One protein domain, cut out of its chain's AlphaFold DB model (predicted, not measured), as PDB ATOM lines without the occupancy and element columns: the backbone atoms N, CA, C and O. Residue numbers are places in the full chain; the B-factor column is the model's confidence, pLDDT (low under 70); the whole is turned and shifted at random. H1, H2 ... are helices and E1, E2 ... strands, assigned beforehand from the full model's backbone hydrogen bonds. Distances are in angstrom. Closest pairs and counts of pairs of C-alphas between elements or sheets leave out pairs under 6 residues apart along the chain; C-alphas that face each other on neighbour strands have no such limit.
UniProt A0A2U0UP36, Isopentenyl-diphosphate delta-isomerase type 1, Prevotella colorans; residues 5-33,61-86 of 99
ATOM      1  N   VAL A   5      21.258  18.029  33.447       95.50
ATOM      2  CA  VAL A   5      20.820  16.963  34.354       95.50
ATOM      3  C   VAL A   5      20.822  15.628  33.619       95.50
ATOM      4  O   VAL A   5      20.615  15.583  32.402       95.50
ATOM      5  N   LEU A   6      21.035  14.538  34.355       96.00
ATOM      6  CA  LEU A   6      20.941  13.181  33.828       96.00
ATOM      7  C   LEU A   6      19.492  12.690  33.920       96.00
ATOM      8  O   LEU A   6      18.956  12.521  35.015       96.00
ATOM      9  N   LEU A   7      18.845  12.471  32.777       95.94
ATOM     10  CA  LEU A   7      17.487  11.940  32.734       95.94
ATOM     11  C   LEU A   7      17.470  10.451  33.091       95.94
ATOM     12  O   LEU A   7      18.343   9.700  32.657       95.94
ATOM     13  N   THR A   8      16.437  10.005  33.808       93.75
ATOM     14  CA  THR A   8      16.288   8.582  34.167       93.75
ATOM     15  C   THR A   8      15.903   7.724  32.963       93.75
ATOM     16  O   THR A   8      16.211   6.535  32.898       93.75
ATOM     17  N   ASN A   9      15.270   8.323  31.948       88.44
ATOM     18  CA  ASN A   9      14.965   7.631  30.706       88.44
ATOM     19  C   ASN A   9      16.208   7.569  29.801       88.44
ATOM     20  O   ASN A   9      16.526   8.494  29.055       88.44
ATOM     21  N   ARG A  10      16.875   6.410  29.793       84.62
ATOM     22  CA  ARG A  10      18.049   6.116  28.942       84.62
ATOM     23  C   ARG A  10      19.341   6.839  29.350       84.62
ATOM     24  O   ARG A  10      20.244   6.901  28.520       84.62
ATOM     25  N   ASN A  11      19.433   7.375  30.571       87.31
ATOM     26  CA  ASN A  11      20.642   8.016  31.109       87.31
ATOM     27  C   ASN A  11      21.252   9.047  30.149       87.31
ATOM     28  O   ASN A  11      22.455   9.057  29.892       87.31
ATOM     29  N   LYS A  12      20.404   9.901  29.564       93.38
ATOM     30  CA  LYS A  12      20.841  10.972  28.661       93.38
ATOM     31  C   LYS A  12      20.900  12.297  29.394       93.38
ATOM     32  O   LYS A  12      20.011  12.612  30.181       93.38
ATOM     33  N   PHE A  13      21.898  13.105  29.066       95.50
ATOM     34  CA  PHE A  13      21.945  14.482  29.528       95.50
ATOM     35  C   PHE A  13      20.918  15.346  28.799       95.50
ATOM     36  O   PHE A  13      20.706  15.214  27.590       95.50
ATOM     37  N   MET A  14      20.310  16.262  29.542       95.25
ATOM     38  CA  MET A  14      19.482  17.334  29.005       95.25
ATOM     39  C   MET A  14      19.801  18.637  29.727       95.25
ATOM     40  O   MET A  14      20.162  18.621  30.899       95.25
ATOM     41  N   GLU A  15      19.630  19.763  29.035       95.88
ATOM     42  CA  GLU A  15      19.699  21.084  29.653       95.88
ATOM     43  C   GLU A  15      18.726  21.176  30.842       95.88
ATOM     44  O   GLU A  15      17.563  20.764  30.762       95.88
ATOM     45  N   LYS A  16      19.232  21.678  31.966       93.62
ATOM     46  CA  LYS A  16      18.571  21.640  33.268       93.62
ATOM     47  C   LYS A  16      17.230  22.362  33.263       93.62
ATOM     48  O   LYS A  16      16.230  21.786  33.695       93.62
ATOM     49  N   ILE A  17      17.181  23.602  32.785       93.50
ATOM     50  CA  ILE A  17      15.961  24.413  32.750       93.50
ATOM     51  C   ILE A  17      14.919  23.737  31.855       93.50
ATOM     52  O   ILE A  17      13.751  23.652  32.234       93.50
ATOM     53  N   LYS A  18      15.325  23.203  30.703       95.00
ATOM     54  CA  LYS A  18      14.465  22.460  29.780       95.00
ATOM     55  C   LYS A  18      13.890  21.204  30.427       95.00
ATOM     56  O   LYS A  18      12.686  20.993  30.318       95.00
ATOM     57  N   ALA A  19      14.702  20.413  31.128       94.56
ATOM     58  CA  ALA A  19      14.230  19.222  31.836       94.56
ATOM     59  C   ALA A  19      13.174  19.566  32.900       94.56
ATOM     60  O   ALA A  19      12.140  18.903  32.974       94.56
ATOM     61  N   HIS A  20      13.384  20.650  33.657       91.56
ATOM     62  CA  HIS A  20      12.427  21.124  34.663       91.56
ATOM     63  C   HIS A  20      11.144  21.686  34.027       91.56
ATOM     64  O   HIS A  20      10.053  21.422  34.522       91.56
ATOM     65  N   LYS A  21      11.246  22.430  32.916       93.00
ATOM     66  CA  LYS A  21      10.079  22.973  32.191       93.00
ATOM     67  C   LYS A  21       9.224  21.889  31.538       93.00
ATOM     68  O   LYS A  21       8.010  22.037  31.478       93.00
ATOM     69  N   LEU A  22       9.852  20.826  31.037       95.31
ATOM     70  CA  LEU A  22       9.171  19.688  30.413       95.31
ATOM     71  C   LEU A  22       8.745  18.612  31.422       95.31
ATOM     72  O   LEU A  22       8.187  17.600  31.008       95.31
ATOM     73  N   VAL A  23       9.007  18.817  32.718       92.25
ATOM     74  CA  VAL A  23       8.650  17.886  33.803       92.25
ATOM     75  C   VAL A  23       9.185  16.469  33.533       92.25
ATOM     76  O   VAL A  23       8.507  15.461  33.715       92.25
ATOM     77  N   LEU A  24      10.424  16.380  33.045       94.88
ATOM     78  CA  LEU A  24      11.063  15.098  32.753       94.88
ATOM     79  C   LEU A  24      11.723  14.536  34.009       94.88
ATOM     80  O   LEU A  24      12.421  15.260  34.718       94.88
ATOM     81  N   LYS A  25      11.564  13.230  34.253       95.25
ATOM     82  CA  LYS A  25      12.247  12.540  35.354       95.25
ATOM     83  C   LYS A  25      13.765  12.555  35.151       95.25
ATOM     84  O   LYS A  25      14.273  12.204  34.083       95.25
ATOM     85  N   HIS A  26      14.486  12.950  36.190       95.50
ATOM     86  CA  HIS A  26      15.939  13.063  36.200       95.50
ATOM     87  C   HIS A  26      16.493  12.731  37.582       95.50
ATOM     88  O   HIS A  26      15.782  12.818  38.582       95.50
ATOM     89  N   TYR A  27      17.755  12.317  37.632       96.00
ATOM     90  CA  TYR A  27      18.417  11.995  38.889       96.00
ATOM     91  C   TYR A  27      18.733  13.263  39.681       96.00
ATOM     92  O   TYR A  27      19.157  14.277  39.124       96.00
ATOM     93  N   ALA A  28      18.569  13.176  40.997       96.00
ATOM     94  CA  ALA A  28      18.901  14.221  41.952       96.00
ATOM     95  C   ALA A  28      19.436  13.595  43.244       96.00
ATOM     96  O   ALA A  28      19.225  12.411  43.507       96.00
ATOM     97  N   PHE A  29      20.113  14.397  44.060       96.81
ATOM     98  CA  PHE A  29      20.466  14.041  45.432       96.81
ATOM     99  C   PHE A  29      20.017  15.136  46.399       96.81
ATOM    100  O   PHE A  29      19.927  16.314  46.043       96.81
ATOM    101  N   SER A  30      19.774  14.730  47.642       97.12
ATOM    102  CA  SER A  30      19.404  15.600  48.752       97.12
ATOM    103  C   SER A  30      20.239  15.227  49.974       97.12
ATOM    104  O   SER A  30      20.330  14.052  50.324       97.12
ATOM    105  N   ILE A  31      20.884  16.217  50.589       97.88
ATOM    106  CA  ILE A  31      21.730  16.055  51.772       97.88
ATOM    107  C   ILE A  31      20.962  16.578  52.983       97.88
ATOM    108  O   ILE A  31      20.541  17.739  53.011       97.88
ATOM    109  N   ILE A  32      20.804  15.724  53.990       97.88
ATOM    110  CA  ILE A  32      20.252  16.075  55.298       97.88
ATOM    111  C   ILE A  32      21.413  16.074  56.294       97.88
ATOM    112  O   ILE A  32      22.152  15.093  56.362       97.88
ATOM    113  N   ILE A  33      21.593  17.166  57.035       97.75
ATOM    114  CA  ILE A  33      22.667  17.311  58.025       97.75
ATOM    115  C   ILE A  33      22.031  17.619  59.370       97.75
ATOM    116  O   ILE A  33      21.197  18.522  59.458       97.75
ATOM    117  N   CYS A  61      21.045  20.382  47.935       95.69
ATOM    118  CA  CYS A  61      20.524  19.533  46.863       95.69
ATOM    119  C   CYS A  61      21.273  19.781  45.556       95.69
ATOM    120  O   CYS A  61      21.742  20.891  45.279       95.69
ATOM    121  N   GLY A  62      21.302  18.769  44.697       94.94
ATOM    122  CA  GLY A  62      21.910  18.873  43.381       94.94
ATOM    123  C   GLY A  62      21.516  17.727  42.465       94.94
ATOM    124  O   GLY A  62      20.621  16.943  42.772       94.94
ATOM    125  N   HIS A  63      22.196  17.654  41.328       95.94
ATOM    126  CA  HIS A  63      22.000  16.603  40.338       95.94
ATOM    127  C   HIS A  63      23.340  15.908  40.128       95.94
ATOM    128  O   HIS A  63      24.334  16.605  39.942       95.94
ATOM    129  N   PRO A  64      23.404  14.573  40.192       95.06
ATOM    130  CA  PRO A  64      24.618  13.865  39.833       95.06
ATOM    131  C   PRO A  64      24.774  13.821  38.304       95.06
ATOM    132  O   PRO A  64      23.810  13.606  37.568       95.06
ATOM    133  N   LEU A  65      26.009  13.954  37.831       92.75
ATOM    134  CA  LEU A  65      26.426  13.728  36.447       92.75
ATOM    135  C   LEU A  65      26.674  12.245  36.136       92.75
ATOM    136  O   LEU A  65      26.646  11.845  34.979       92.75
ATOM    137  N   SER A  66      26.905  11.419  37.155       92.00
ATOM    138  CA  SER A  66      27.032   9.962  37.032       92.00
ATOM    139  C   SER A  66      26.309   9.288  38.188       92.00
ATOM    140  O   SER A  66      26.427   9.712  39.341       92.00
ATOM    141  N   VAL A  67      25.581   8.226  37.852       92.75
ATOM    142  CA  VAL A  67      24.858   7.358  38.790       92.75
ATOM    143  C   VAL A  67      25.376   5.919  38.752       92.75
ATOM    144  O   VAL A  67      24.727   5.021  39.276       92.75
ATOM    145  N   ASP A  68      26.555   5.695  38.161       92.56
ATOM    146  CA  ASP A  68      27.150   4.356  38.016       92.56
ATOM    147  C   ASP A  68      27.482   3.727  39.376       92.56
ATOM    148  O   ASP A  68      27.548   2.507  39.517       92.56
ATOM    149  N   SER A  69      27.706   4.565  40.391       95.25
ATOM    150  CA  SER A  69      27.922   4.128  41.764       95.25
ATOM    151  C   SER A  69      27.492   5.191  42.775       95.25
ATOM    152  O   SER A  69      27.584   6.397  42.525       95.25
ATOM    153  N   ILE A  70      27.114   4.739  43.974       94.75
ATOM    154  CA  ILE A  70      26.892   5.618  45.133       94.75
ATOM    155  C   ILE A  70      28.153   6.428  45.463       94.75
ATOM    156  O   ILE A  70      28.048   7.569  45.906       94.75
ATOM    157  N   PHE A  71      29.341   5.876  45.201       95.06
ATOM    158  CA  PHE A  71      30.607   6.579  45.388       95.06
ATOM    159  C   PHE A  71      30.690   7.850  44.528       95.06
ATOM    160  O   PHE A  71      30.992   8.923  45.051       95.06
ATOM    161  N   HIS A  72      30.343   7.769  43.237       94.88
ATOM    162  CA  HIS A  72      30.332   8.937  42.349       94.88
ATOM    163  C   HIS A  72      29.290   9.980  42.764       94.88
ATOM    164  O   HIS A  72      29.573  11.180  42.721       94.88
ATOM    165  N   ILE A  73      28.101   9.545  43.191       96.25
ATOM    166  CA  ILE A  73      27.047  10.450  43.675       96.25
ATOM    167  C   ILE A  73      27.512  11.160  44.952       96.25
ATOM    168  O   ILE A  73      27.411  12.381  45.044       96.25
ATOM    169  N   LYS A  74      28.084  10.416  45.909       96.44
ATOM    170  CA  LYS A  74      28.625  10.959  47.163       96.44
ATOM    171  C   LYS A  74      29.714  11.999  46.901       96.44
ATOM    172  O   LYS A  74      29.674  13.070  47.498       96.44
ATOM    173  N   HIS A  75      30.649  11.718  45.994       95.56
ATOM    174  CA  HIS A  75      31.716  12.659  45.646       95.56
ATOM    175  C   HIS A  75      31.158  13.999  45.135       95.56
ATOM    176  O   HIS A  75      31.544  15.065  45.612       95.56
ATOM    177  N   GLN A  76      30.191  13.954  44.216       95.75
ATOM    178  CA  GLN A  76      29.553  15.158  43.668       95.75
ATOM    179  C   GLN A  76      28.687  15.888  44.701       95.75
ATOM    180  O   GLN A  76      28.659  17.117  44.726       95.75
ATOM    181  N   ALA A  77      28.018  15.152  45.588       96.94
ATOM    182  CA  ALA A  77      27.254  15.727  46.687       96.94
ATOM    183  C   ALA A  77      28.151  16.499  47.671       96.94
ATOM    184  O   ALA A  77      27.810  17.618  48.053       96.94
ATOM    185  N   ILE A  78      29.325  15.960  48.020       97.19
ATOM    186  CA  ILE A  78      30.313  16.644  48.872       97.19
ATOM    187  C   ILE A  78      30.852  17.903  48.186       97.19
ATOM    188  O   ILE A  78      30.925  18.959  48.815       97.19
ATOM    189  N   GLN A  79      31.183  17.828  46.894       96.38
ATOM    190  CA  GLN A  79      31.602  19.007  46.134       96.38
ATOM    191  C   GLN A  79      30.506  20.079  46.140       96.38
ATOM    192  O   GLN A  79      30.777  21.249  46.407       96.38
ATOM    193  N   ARG A  80      29.250  19.681  45.909       96.19
ATOM    194  CA  ARG A  80      28.123  20.612  45.900       96.19
ATOM    195  C   ARG A  80      27.877  21.252  47.262       96.19
ATOM    196  O   ARG A  80      27.530  22.427  47.320       96.19
ATOM    197  N   LEU A  81      28.053  20.489  48.338       97.25
ATOM    198  CA  LEU A  81      27.974  20.991  49.705       97.25
ATOM    199  C   LEU A  81      29.003  22.102  49.940       97.25
ATOM    200  O   LEU A  81      28.640  23.166  50.436       97.25
ATOM    201  N   PHE A  82      30.245  21.897  49.498       97.44
ATOM    202  CA  PHE A  82      31.288  22.916  49.593       97.44
ATOM    203  C   PHE A  82      30.968  24.158  48.752       97.44
ATOM    204  O   PHE A  82      31.112  25.277  49.234       97.44
ATOM    205  N   GLU A  83      30.476  23.983  47.525       95.38
ATOM    206  CA  GLU A  83      30.083  25.101  46.655       95.38
ATOM    207  C   GLU A  83      28.925  25.942  47.220       95.38
ATOM    208  O   GLU A  83      28.899  27.155  47.020       95.38
ATOM    209  N   GLU A  84      27.935  25.313  47.863       94.81
ATOM    210  CA  GLU A  84      26.722  25.990  48.353       94.81
ATOM    211  C   GLU A  84      26.869  26.525  49.785       94.81
ATOM    212  O   GLU A  84      26.276  27.554  50.103       94.81
ATOM    213  N   LEU A  85      27.626  25.838  50.648       95.50
ATOM    214  CA  LEU A  85      27.706  26.134  52.085       95.50
ATOM    215  C   LEU A  85      29.133  26.369  52.608       95.50
ATOM    216  O   LEU A  85      29.293  26.754  53.763       95.50
ATOM    217  N   GLY A  86      30.171  26.174  51.790       97.44
ATOM    218  CA  GLY A  86      31.558  26.491  52.148       97.44
ATOM    219  C   GLY A  86      32.254  25.476  53.059       97.44
ATOM    220  O   GLY A  86      33.358  25.742  53.527       97.44
TER     221      GLY A  86
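This is residues 5 to 33 and 61 to 86 of the 99 residues of the protein "Isopentenyl-diphosphate delta-isomerase type 1" of Prevotella colorans (UniProt A0A2U0UP36). The model is two small parts set next to each other along the longest axis: at one end the long helix H2 with the short strand E2 crossing beside it, at the other end a small knot of chain made by the short strand E1, the short helix H1 and the stretch of residues 5 to 12. Residues 22 to 28 run from H1 to E2, from the one part to the other, and residues 61 to 69 come after the cut and lead into H2. The printed part has 55 residues with two named helices and two named strands, in the order E1, H1, E2, H2; no two named strands pair, and the class is mixed, helices and strands. It is only just compact, close to loose, with a radius of gyration of the C-alphas of 11.6 A, and the C-alphas span 31 by 23 by 16 A.

The longest helix is H2, residues 70 to 85. E2, residues 29 to 31, and H2 have 3 pairs of C-alphas within 8 A; the closest C-alphas of the two are those of Phe 29 and Ala 77, 7.1 A apart, and their centres are 8.9 A apart. E2 pairs with no named strand, but its residues 29 to 30 pair in a short antiparallel run with residues 61 to 62. E1, residues 13 to 15, is apart from both H2 and E2. E1 also pairs with no named strand; its residues 13 to 14 pair with residues 5 to 6, antiparallel. H1, residues 16 to 21, and E1 meet only through their link. H1 is apart from H2 and from E2. In H1 and H2 every O i to N i+4 pair is within hydrogen-bond range.

H2 measures 21.7 A from first to last C-alpha, from C-alpha 70 at (26.892, 5.618, 45.133) to C-alpha 85 at (27.706, 26.134, 52.085), with most of the change in y. E2 measures 6.8 A and begins with C-alpha 29 at (20.466, 14.041, 45.432). E1 measures 7.0 A and begins with C-alpha 13 at (21.945, 14.482, 29.528). H1 measures 8.7 A and ends with C-alpha 21 at (10.079, 22.973, 32.191).

The two C-alphas farthest apart are those of Arg 10 and Gly 86, at 33.7 A. Residues 34 to 60 are not printed, and C-alphas 33 and 61 are 11.6 A apart across this cut. The link from E1 to H1 is tight, and the link from H1 to E2 is short, with 7 residues; the link from E2 to H2 goes across the cut. The mean pLDDT of the printed part is 94.8, and no printed residue is under 70.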